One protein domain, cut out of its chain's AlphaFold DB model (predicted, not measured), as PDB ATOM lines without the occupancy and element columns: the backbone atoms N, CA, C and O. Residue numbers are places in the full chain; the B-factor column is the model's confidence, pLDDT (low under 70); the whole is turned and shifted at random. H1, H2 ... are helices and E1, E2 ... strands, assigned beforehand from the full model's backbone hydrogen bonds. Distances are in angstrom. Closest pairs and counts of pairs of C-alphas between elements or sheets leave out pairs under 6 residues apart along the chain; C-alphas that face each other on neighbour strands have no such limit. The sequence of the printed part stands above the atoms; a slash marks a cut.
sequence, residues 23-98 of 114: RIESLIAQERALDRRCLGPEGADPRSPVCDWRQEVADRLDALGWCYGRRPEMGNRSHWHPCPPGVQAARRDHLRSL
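Overview. This is residues 23 to 98 of the 114 residues of an uncharacterized protein of Gemmobacter megaterium (UniProt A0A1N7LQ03). Two helices, H1 and H3, lie side by side, with short H2 at the turn between them and the small hairpin E1 E2 packed at their other end. H4 is held off from the other helices, and its residues 93 to 98 stick out. The 76 printed residues, mostly helix in order H1 H2 H3 E1 E2 H4, with antiparallel strands, are only just loose, close to compact: radius of gyration of the C-alphas 14.2 A, spans 38 by 34 by 21 A.

Along the chain. H1, residues 23 to 38, begins at C-alpha (25.292, -30.736, -29.099) and measures 22.1 A. H2 is 41 to 44, H3 50 to 63, 20.1 A. E1 is 66 to 69, E2 79 to 82. H4, 85 to 98, 20.0 A, ends at C-alpha (24.574, -50.713, -47.106).

Arrangement. H1 and H3 touch, closest C-alphas Cys 38 and Cys 51, 4.9 A, at a shallow tilt of 29 degrees, opposite ways. H2 and H3 only just touch, only at the corner, with 3 pairs of C-alphas within 8 A, H3 with residues 50 to 51 alone; the closest are Gly 43 and Val 50, 6.0 A. In hairpin E1 E2, N 67 and O 81 are 2.8 A apart. H3 and H4 are apart. In H1, H3 and H4 every O i to N i+4 pair is within hydrogen-bond range; H2 is too short for one.

Size, cuts and confidence. The C-alphas of Pro 41 and Arg 96 are farthest apart, 40.5 A. The printed part has no cut and no long link. Residues 71 to 77 have pLDDT under 70.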
ATOM      1  N   ARG A  23      26.059 -29.482 -29.086       92.88
ATOM      2  CA  ARG A  23      25.292 -30.736 -29.099       92.88
ATOM      3  C   ARG A  23      26.198 -31.935 -28.870       92.88
ATOM      4  O   ARG A  23      25.835 -32.837 -28.120       92.88
ATOM      5  N   ILE A  24      27.381 -31.928 -29.480       94.25
ATOM      6  CA  ILE A  24      28.378 -32.977 -29.287       94.25
ATOM      7  C   ILE A  24      28.880 -32.964 -27.848       94.25
ATOM      8  O   ILE A  24      28.902 -34.010 -27.208       94.25
ATOM      9  N   GLU A  25      29.221 -31.794 -27.307       93.69
ATOM     10  CA  GLU A  25      29.679 -31.690 -25.917       93.69
ATOM     11  C   GLU A  25      28.625 -32.206 -24.928       93.69
ATOM     12  O   GLU A  25      28.952 -32.917 -23.975       93.69
ATOM     13  N   SER A  26      27.344 -31.926 -25.191       96.44
ATOM     14  CA  SER A  26      26.233 -32.468 -24.406       96.44
ATOM     15  C   SER A  26      26.150 -33.997 -24.486       96.44
ATOM     16  O   SER A  26      26.018 -34.647 -23.446       96.44
ATOM     17  N   LEU A  27      26.291 -34.582 -25.680       97.06
ATOM     18  CA  LEU A  27      26.309 -36.036 -25.863       97.06
ATOM     19  C   LEU A  27      27.514 -36.681 -25.167       97.06
ATOM     20  O   LEU A  27      27.347 -37.667 -24.459       97.06
ATOM     21  N   ILE A  28      28.710 -36.098 -25.281       95.75
ATOM     22  CA  ILE A  28      29.916 -36.585 -24.596       95.75
ATOM     23  C   ILE A  28      29.744 -36.500 -23.068       95.75
ATOM     24  O   ILE A  28      30.211 -37.371 -22.333       95.75
ATOM     25  N   ALA A  29      29.110 -35.444 -22.550       96.19
ATOM     26  CA  ALA A  29      28.834 -35.317 -21.119       96.19
ATOM     27  C   ALA A  29      27.809 -36.358 -20.638       96.19
ATOM     28  O   ALA A  29      27.991 -36.947 -19.568       96.19
ATOM     29  N   GLN A  30      26.764 -36.602 -21.433       97.94
ATOM     30  CA  GLN A  30      25.750 -37.618 -21.163       97.94
ATOM     31  C   GLN A  30      26.350 -39.027 -21.180       97.94
ATOM     32  O   GLN A  30      26.133 -39.784 -20.235       97.94
ATOM     33  N   GLU A  31      27.155 -39.350 -22.194       97.19
ATOM     34  CA  GLU A  31      27.856 -40.630 -22.307       97.19
ATOM     35  C   GLU A  31      28.753 -40.857 -21.088       97.19
ATOM     36  O   GLU A  31      28.589 -41.857 -20.396       97.19
ATOM     37  N   ARG A  32      29.570 -39.866 -20.702       96.00
ATOM     38  CA  ARG A  32      30.419 -39.944 -19.497       96.00
ATOM     39  C   ARG A  32      29.629 -40.161 -18.206       96.00
ATOM     40  O   ARG A  32      30.135 -40.780 -17.269       96.00
ATOM     41  N   ALA A  33      28.428 -39.597 -18.095       97.50
ATOM     42  CA  ALA A  33      27.579 -39.801 -16.924       97.50
ATOM     43  C   ALA A  33      26.999 -41.221 -16.886       97.50
ATOM     44  O   ALA A  33      26.986 -41.837 -15.820       97.50
ATOM     45  N   LEU A  34      26.554 -41.736 -18.033       97.94
ATOM     46  CA  LEU A  34      26.028 -43.092 -18.169       97.94
ATOM     47  C   LEU A  34      27.125 -44.147 -18.026       97.94
ATOM     48  O   LEU A  34      26.895 -45.149 -17.362       97.94
ATOM     49  N   ASP A  35      28.329 -43.902 -18.541       96.00
ATOM     50  CA  ASP A  35      29.468 -44.813 -18.413       96.00
ATOM     51  C   ASP A  35      29.848 -45.044 -16.952       96.00
ATOM     52  O   ASP A  35      29.920 -46.184 -16.501       96.00
ATOM     53  N   ARG A  36      29.937 -43.975 -16.152       96.50
ATOM     54  CA  ARG A  36      30.168 -44.108 -14.704       96.50
ATOM     55  C   ARG A  36      29.095 -44.936 -13.996       96.50
ATOM     56  O   ARG A  36      29.416 -45.649 -13.051       96.50
ATOM     57  N   ARG A  37      27.832 -44.822 -14.413       97.88
ATOM     58  CA  ARG A  37      26.717 -45.578 -13.820       97.88
ATOM     59  C   ARG A  37      26.720 -47.037 -14.276       97.88
ATOM     60  O   ARG A  37      26.549 -47.926 -13.448       97.88
ATOM     61  N   CYS A  38      26.983 -47.275 -15.559       97.06
ATOM     62  CA  CYS A  38      27.112 -48.603 -16.155       97.06
ATOM     63  C   CYS A  38      28.289 -49.392 -15.564       97.06
ATOM     64  O   CYS A  38      28.161 -50.578 -15.291       97.06
ATOM     65  N   LEU A  39      29.420 -48.739 -15.289       95.25
ATOM     66  CA  LEU A  39      30.558 -49.369 -14.610       95.25
ATOM     67  C   LEU A  39      30.349 -49.528 -13.090       95.25
ATOM     68  O   LEU A  39      31.185 -50.124 -12.412       95.25
ATOM     69  N   GLY A  40      29.271 -48.960 -12.545       95.94
ATOM     70  CA  GLY A  40      28.935 -48.989 -11.126       95.94
ATOM     71  C   GLY A  40      27.889 -50.052 -10.761       95.94
ATOM     72  O   GLY A  40      27.491 -50.864 -11.596       95.94
ATOM     73  N   PRO A  41      27.386 -50.027  -9.510       97.06
ATOM     74  CA  PRO A  41      26.390 -50.989  -9.024       97.06
ATOM     75  C   PRO A  41      25.103 -51.024  -9.853       97.06
ATOM     76  O   PRO A  41      24.462 -52.063  -9.951       97.06
ATOM     77  N   GLU A  42      24.728 -49.898 -10.459       96.31
ATOM     78  CA  GLU A  42      23.536 -49.813 -11.296       96.31
ATOM     79  C   GLU A  42      23.667 -50.645 -12.575       96.31
ATOM     80  O   GLU A  42      22.702 -51.292 -12.956       96.31
ATOM     81  N   GLY A  43      24.840 -50.682 -13.217       95.94
ATOM     82  CA  GLY A  43      25.076 -51.567 -14.365       95.94
ATOM     83  C   GLY A  43      25.331 -53.028 -13.989       95.94
ATOM     84  O   GLY A  43      25.334 -53.889 -14.864       95.94
ATOM     85  N   ALA A  44      25.515 -53.328 -12.699       96.19
ATOM     86  CA  ALA A  44      25.578 -54.701 -12.205       96.19
ATOM     87  C   ALA A  44      24.184 -55.329 -12.004       96.19
ATOM     88  O   ALA A  44      24.086 -56.555 -11.934       96.19
ATOM     89  N   ASP A  45      23.109 -54.529 -11.911       97.00
ATOM     90  CA  ASP A  45      21.737 -55.054 -11.925       97.00
ATOM     91  C   ASP A  45      21.353 -55.419 -13.371       97.00
ATOM     92  O   ASP A  45      21.238 -54.522 -14.209       97.00
ATOM     93  N   PRO A  46      21.086 -56.700 -13.688       94.12
ATOM     94  CA  PRO A  46      20.728 -57.127 -15.042       94.12
ATOM     95  C   PRO A  46      19.395 -56.555 -15.547       94.12
ATOM     96  O   PRO A  46      19.079 -56.691 -16.724       94.12
ATOM     97  N   ARG A  47      18.582 -55.947 -14.676       96.81
ATOM     98  CA  ARG A  47      17.328 -55.276 -15.054       96.81
ATOM     99  C   ARG A  47      17.526 -53.791 -15.352       96.81
ATOM    100  O   ARG A  47      16.577 -53.131 -15.771       96.81
ATOM    101  N   SER A  48      18.713 -53.254 -15.087       96.94
ATOM    102  CA  SER A  48      19.025 -51.857 -15.341       96.94
ATOM    103  C   SER A  48      19.408 -51.644 -16.809       96.94
ATOM    104  O   SER A  48      20.373 -52.245 -17.279       96.94
ATOM    105  N   PRO A  49      18.734 -50.739 -17.534       97.81
ATOM    106  CA  PRO A  49      19.057 -50.425 -18.930       97.81
ATOM    107  C   PRO A  49      20.222 -49.428 -19.073       97.81
ATOM    108  O   PRO A  49      20.474 -48.914 -20.160       97.81
ATOM    109  N   VAL A  50      20.928 -49.080 -17.990       98.00
ATOM    110  CA  VAL A  50      21.885 -47.960 -18.001       98.00
ATOM    111  C   VAL A  50      23.041 -48.152 -18.990       98.00
ATOM    112  O   VAL A  50      23.518 -47.183 -19.582       98.00
ATOM    113  N   CYS A  51      23.475 -49.396 -19.193       96.88
ATOM    114  CA  CYS A  51      24.518 -49.729 -20.157       96.88
ATOM    115  C   CYS A  51      24.020 -49.657 -21.605       96.88
ATOM    116  O   CYS A  51      24.774 -49.217 -22.474       96.88
ATOM    117  N   ASP A  52      22.752 -49.996 -21.846       97.75
ATOM    118  CA  ASP A  52      22.120 -49.854 -23.159       97.75
ATOM    119  C   ASP A  52      21.972 -48.374 -23.508       97.75
ATOM    120  O   ASP A  52      22.370 -47.942 -24.586       97.75
ATOM    121  N   TRP A  53      21.528 -47.550 -22.553       98.31
ATOM    122  CA  TRP A  53      21.471 -46.099 -22.737       98.31
ATOM    123  C   TRP A  53      22.845 -45.491 -23.018       98.31
ATOM    124  O   TRP A  53      22.958 -44.606 -23.865       98.31
ATOM    125  N   ARG A  54      23.903 -45.950 -22.331       97.62
ATOM    126  CA  ARG A  54      25.277 -45.532 -22.654       97.62
ATOM    127  C   ARG A  54      25.603 -45.874 -24.108       97.62
ATOM    128  O   ARG A  54      26.125 -45.020 -24.820       97.62
ATOM    129  N   GLN A  55      25.290 -47.099 -24.533       96.94
ATOM    130  CA  GLN A  55      25.556 -47.560 -25.893       96.94
ATOM    131  C   GLN A  55      24.799 -46.728 -26.935       96.94
ATOM    132  O   GLN A  55      25.409 -46.279 -27.895       96.94
ATOM    133  N   GLU A  56      23.522 -46.414 -26.713       97.88
ATOM    134  CA  GLU A  56      22.748 -45.559 -27.622       97.88
ATOM    135  C   GLU A  56      23.376 -44.169 -27.807       97.88
ATOM    136  O   GLU A  56      23.370 -43.609 -28.905       97.88
ATOM    137  N   VAL A  57      23.913 -43.579 -26.736       97.44
ATOM    138  CA  VAL A  57      24.592 -42.278 -26.815       97.44
ATOM    139  C   VAL A  57      25.937 -42.408 -27.531       97.44
ATOM    140  O   VAL A  57      26.268 -41.552 -28.356       97.44
ATOM    141  N   ALA A  58      26.683 -43.486 -27.272       94.31
ATOM    142  CA  ALA A  58      27.919 -43.800 -27.983       94.31
ATOM    143  C   ALA A  58      27.676 -43.966 -29.493       94.31
ATOM    144  O   ALA A  58      28.397 -43.376 -30.296       94.31
ATOM    145  N   ASP A  59      26.610 -44.665 -29.886       93.94
ATOM    146  CA  ASP A  59      26.229 -44.870 -31.287       93.94
ATOM    147  C   ASP A  59      25.843 -43.552 -31.974       93.94
ATOM    148  O   ASP A  59      26.154 -43.332 -33.146       93.94
ATOM    149  N   ARG A  60      25.204 -42.625 -31.248       95.00
ATOM    150  CA  ARG A  60      24.909 -41.278 -31.768       95.00
ATOM    151  C   ARG A  60      26.179 -40.465 -31.998       95.00
ATOM    152  O   ARG A  60      26.291 -39.817 -33.036       95.00
ATOM    153  N   LEU A  61      27.128 -40.488 -31.062       94.44
ATOM    154  CA  LEU A  61      28.432 -39.836 -31.237       94.44
ATOM    155  C   LEU A  61      29.165 -40.413 -32.452       94.44
ATOM    156  O   LEU A  61      29.657 -39.673 -33.306       94.44
ATOM    157  N   ASP A  62      29.141 -41.732 -32.576       90.88
ATOM    158  CA  ASP A  62      29.738 -42.476 -33.673       90.88
ATOM    159  C   ASP A  62      29.104 -42.132 -35.038       90.88
ATOM    160  O   ASP A  62      29.805 -41.871 -36.023       90.88
ATOM    161  N   ALA A  63      27.775 -42.031 -35.106       88.94
ATOM    162  CA  ALA A  63      27.052 -41.571 -36.294       88.94
ATOM    163  C   ALA A  63      27.400 -40.121 -36.684       88.94
ATOM    164  O   ALA A  63      27.380 -39.777 -37.865       88.94
ATOM    165  N   LEU A  64      27.770 -39.287 -35.708       91.69
ATOM    166  CA  LEU A  64      28.215 -37.903 -35.905       91.69
ATOM    167  C   LEU A  64      29.721 -37.787 -36.204       91.69
ATOM    168  O   LEU A  64      30.251 -36.678 -36.276       91.69
ATOM    169  N   GLY A  65      30.418 -38.911 -36.404       90.69
ATOM    170  CA  GLY A  65      31.834 -38.932 -36.772       90.69
ATOM    171  C   GLY A  65      32.788 -38.747 -35.591       90.69
ATOM    172  O   GLY A  65      33.922 -38.304 -35.793       90.69
ATOM    173  N   TRP A  66      32.351 -39.083 -34.377       92.69
ATOM    174  CA  TRP A  66      33.184 -39.099 -33.177       92.69
ATOM    175  C   TRP A  66      33.564 -40.523 -32.800       92.69
ATOM    176  O   TRP A  66      32.727 -41.408 -32.727       92.69
ATOM    177  N   CYS A  67      34.846 -40.738 -32.544       91.12
ATOM    178  CA  CYS A  67      35.415 -42.029 -32.209       91.12
ATOM    179  C   CYS A  67      35.841 -42.022 -30.740       91.12
ATOM    180  O   CYS A  67      36.426 -41.046 -30.264       91.12
ATOM    181  N   TYR A  68      35.579 -43.121 -30.036       88.94
ATOM    182  CA  TYR A  68      36.106 -43.344 -28.697       88.94
ATOM    183  C   TYR A  68      37.428 -44.101 -28.778       88.94
ATOM    184  O   TYR A  68      37.509 -45.172 -29.382       88.94
ATOM    185  N   GLY A  69      38.479 -43.569 -28.163       86.12
ATOM    186  CA  GLY A  69      39.758 -44.259 -28.160       86.12
ATOM    187  C   GLY A  69      40.917 -43.422 -27.659       86.12
ATOM    188  O   GLY A  69      40.761 -42.324 -27.121       86.12
ATOM    189  N   ARG A  70      42.112 -43.990 -27.814       76.00
ATOM    190  CA  ARG A  70      43.361 -43.308 -27.494       76.00
ATOM    191  C   ARG A  70      43.770 -42.443 -28.673       76.00
ATOM    192  O   ARG A  70      43.939 -42.952 -29.780       76.00
ATOM    193  N   ARG A  71      44.044 -41.170 -28.400       67.81
ATOM    194  CA  ARG A  71      44.893 -40.361 -29.273       67.81
ATOM    195  C   ARG A  71      46.285 -40.277 -28.666       67.81
ATOM    196  O   ARG A  71      46.376 -39.963 -27.479       67.81
ATOM    197  N   PRO A  72      47.351 -40.545 -29.442       66.06
ATOM    198  CA  PRO A  72      48.722 -40.517 -28.931       66.06
ATOM    199  C   PRO A  72      49.054 -39.192 -28.230       66.06
ATOM    200  O   PRO A  72      49.691 -39.180 -27.182       66.06
ATOM    201  N   GLU A  73      48.537 -38.088 -28.771       68.19
ATOM    202  CA  GLU A  73      48.703 -36.725 -28.251       68.19
ATOM    203  C   GLU A  73      47.896 -36.392 -26.980       68.19
ATOM    204  O   GLU A  73      48.114 -35.344 -26.380       68.19
ATOM    205  N   MET A  74      46.992 -37.266 -26.522       61.16
ATOM    206  CA  MET A  74      46.110 -37.016 -25.368       61.16
ATOM    207  C   MET A  74      46.361 -37.949 -24.171       61.16
ATOM    208  O   MET A  74      45.549 -38.048 -23.249       61.16
ATOM    209  N   GLY A  75      47.525 -38.601 -24.150       66.00
ATOM    210  CA  GLY A  75      47.970 -39.433 -23.036       66.00
ATOM    211  C   GLY A  75      47.240 -40.775 -22.936       66.00
ATOM    212  O   GLY A  75      46.645 -41.271 -23.889       66.00
ATOM    213  N   ASN A  76      47.306 -41.402 -21.758       62.03
ATOM    214  CA  ASN A  76      46.861 -42.790 -21.568       62.03
ATOM    215  C   ASN A  76      45.351 -42.944 -21.286       62.03
ATOM    216  O   ASN A  76      44.924 -43.971 -20.764       62.03
ATOM    217  N   ARG A  77      44.534 -41.922 -21.569       64.56
ATOM    218  CA  ARG A  77      43.082 -41.958 -21.337       64.56
ATOM    219  C   ARG A  77      42.331 -42.001 -22.662       64.56
ATOM    220  O   ARG A  77      42.541 -41.151 -23.530       64.56
ATOM    221  N   SER A  78      41.425 -42.966 -22.789       81.06
ATOM    222  CA  SER A  78      40.446 -42.969 -23.872       81.06
ATOM    223  C   SER A  78      39.480 -41.801 -23.699       81.06
ATOM    224  O   SER A  78      39.084 -41.471 -22.581       81.06
ATOM    225  N   HIS A  79      39.141 -41.146 -24.798       87.25
ATOM    226  CA  HIS A  79      38.196 -40.037 -24.825       87.25
ATOM    227  C   HIS A  79      37.489 -40.016 -26.177       87.25
ATOM    228  O   HIS A  79      37.979 -40.580 -27.158       87.25
ATOM    229  N   TRP A  80      36.340 -39.351 -26.224       91.75
ATOM    230  CA  TRP A  80      35.681 -39.026 -27.478       91.75
ATOM    231  C   TRP A  80      36.467 -37.945 -28.209       91.75
ATOM    232  O   TRP A  80      36.811 -36.912 -27.635       91.75
ATOM    233  N   HIS A  81      36.751 -38.187 -29.479       90.00
ATOM    234  CA  HIS A  81      37.419 -37.241 -30.359       90.00
ATOM    235  C   HIS A  81      36.862 -37.366 -31.780       90.00
ATOM    236  O   HIS A  81      36.289 -38.402 -32.116       90.00
ATOM    237  N   PRO A  82      37.067 -36.370 -32.659       90.50
ATOM    238  CA  PRO A  82      36.743 -36.538 -34.069       90.50
ATOM    239  C   PRO A  82      37.446 -37.777 -34.630       90.50
ATOM    240  O   PRO A  82      38.622 -38.029 -34.333       90.50
ATOM    241  N   CYS A  83      36.734 -38.573 -35.420       88.44
ATOM    242  CA  CYS A  83      37.309 -39.756 -36.041       88.44
ATOM    243  C   CYS A  83      38.460 -39.367 -36.988       88.44
ATOM    244  O   CYS A  83      38.376 -38.342 -37.672       88.44
ATOM    245  N   PRO A  84      39.521 -40.184 -37.102       85.31
ATOM    246  CA  PRO A  84      40.567 -39.961 -38.095       85.31
ATOM    247  C   PRO A  84      39.990 -39.974 -39.522       85.31
ATOM    248  O   PRO A  84      39.060 -40.743 -39.783       85.31
ATOM    249  N   PRO A  85      40.570 -39.226 -40.480       78.25
ATOM    250  CA  PRO A  85      40.085 -39.192 -41.862       78.25
ATOM    251  C   PRO A  85      39.929 -40.580 -42.506       78.25
ATOM    252  O   PRO A  85      38.936 -40.831 -43.184       78.25
ATOM    253  N   GLY A  86      40.861 -41.507 -42.247       81.12
ATOM    254  CA  GLY A  86      40.795 -42.879 -42.771       81.12
ATOM    255  C   GLY A  86      39.610 -43.687 -42.229       81.12
ATOM    256  O   GLY A  86      38.964 -44.415 -42.977       81.12
ATOM    257  N   VAL A  87      39.265 -43.495 -40.954       80.50
ATOM    258  CA  VAL A  87      38.103 -44.147 -40.326       80.50
ATOM    259  C   VAL A  87      36.804 -43.542 -40.855       80.50
ATOM    260  O   VAL A  87      35.871 -44.270 -41.187       80.50
ATOM    261  N   GLN A  88      36.751 -42.216 -41.007       77.75
ATOM    262  CA  GLN A  88      35.588 -41.544 -41.597       77.75
ATOM    263  C   GLN A  88      35.350 -41.964 -43.056       77.75
ATOM    264  O   GLN A  88      34.203 -42.137 -43.472       77.75
ATOM    265  N   ALA A  89      36.415 -42.144 -43.844       75.38
ATOM    266  CA  ALA A  89      36.319 -42.627 -45.218       75.38
ATOM    267  C   ALA A  89      35.745 -44.050 -45.280       75.38
ATOM    268  O   ALA A  89      34.702 -44.240 -45.902       75.38
ATOM    269  N   ALA A  90      36.337 -44.995 -44.542       76.81
ATOM    270  CA  ALA A  90      35.863 -46.378 -44.481       76.81
ATOM    271  C   ALA A  90      34.396 -46.477 -44.025       76.81
ATOM    272  O   ALA A  90      33.616 -47.253 -44.575       76.81
ATOM    273  N   ARG A  91      33.987 -45.641 -43.062       77.94
ATOM    274  CA  ARG A  91      32.596 -45.554 -42.599       77.94
ATOM    275  C   ARG A  91      31.642 -45.090 -43.698       77.94
ATOM    276  O   ARG A  91      30.594 -45.702 -43.885       77.94
ATOM    277  N   ARG A  92      31.988 -44.028 -44.436       79.31
ATOM    278  CA  ARG A  92      31.169 -43.568 -45.575       79.31
ATOM    279  C   ARG A  92      31.054 -44.638 -46.655       79.31
ATOM    280  O   ARG A  92      29.972 -44.800 -47.213       79.31
ATOM    281  N   ASP A  93      32.134 -45.361 -46.931       79.75
ATOM    282  CA  ASP A  93      32.132 -46.437 -47.926       79.75
ATOM    283  C   ASP A  93      31.253 -47.609 -47.477       79.75
ATOM    284  O   ASP A  93      30.454 -48.116 -48.266       79.75
ATOM    285  N   HIS A  94      31.314 -47.981 -46.196       79.56
ATOM    286  CA  HIS A  94      30.417 -48.982 -45.627       79.56
ATOM    287  C   HIS A  94      28.949 -48.544 -45.719       79.56
ATOM    288  O   HIS A  94      28.134 -49.289 -46.250       79.56
ATOM    289  N   LEU A  95      28.614 -47.317 -45.302       79.38
ATOM    290  CA  LEU A  95      27.254 -46.773 -45.418       79.38
ATOM    291  C   LEU A  95      26.759 -46.762 -46.869       79.38
ATOM    292  O   LEU A  95      25.620 -47.139 -47.139       79.38
ATOM    293  N   ARG A  96      27.616 -46.380 -47.821       83.31
ATOM    294  CA  ARG A  96      27.297 -46.445 -49.251       83.31
ATOM    295  C   ARG A  96      27.015 -47.879 -49.692       83.31
ATOM    296  O   ARG A  96      26.065 -48.087 -50.442       83.31
ATOM    297  N   SER A  97      27.810 -48.841 -49.228       81.38
ATOM    298  CA  SER A  97      27.588 -50.263 -49.487       81.38
ATOM    299  C   SER A  97      26.226 -50.713 -48.953       81.38
ATOM    300  O   SER A  97      25.441 -51.254 -49.723       81.38
ATOM    301  N   LEU A  98      25.879 -50.381 -47.701       80.19
ATOM    302  CA  LEU A  98      24.574 -50.713 -47.106       80.19
ATOM    303  C   LEU A  98      23.399 -50.167 -47.933       80.19
ATOM    304  O   LEU A  98      22.429 -50.879 -48.165       80.19
TER     305      LEU A  98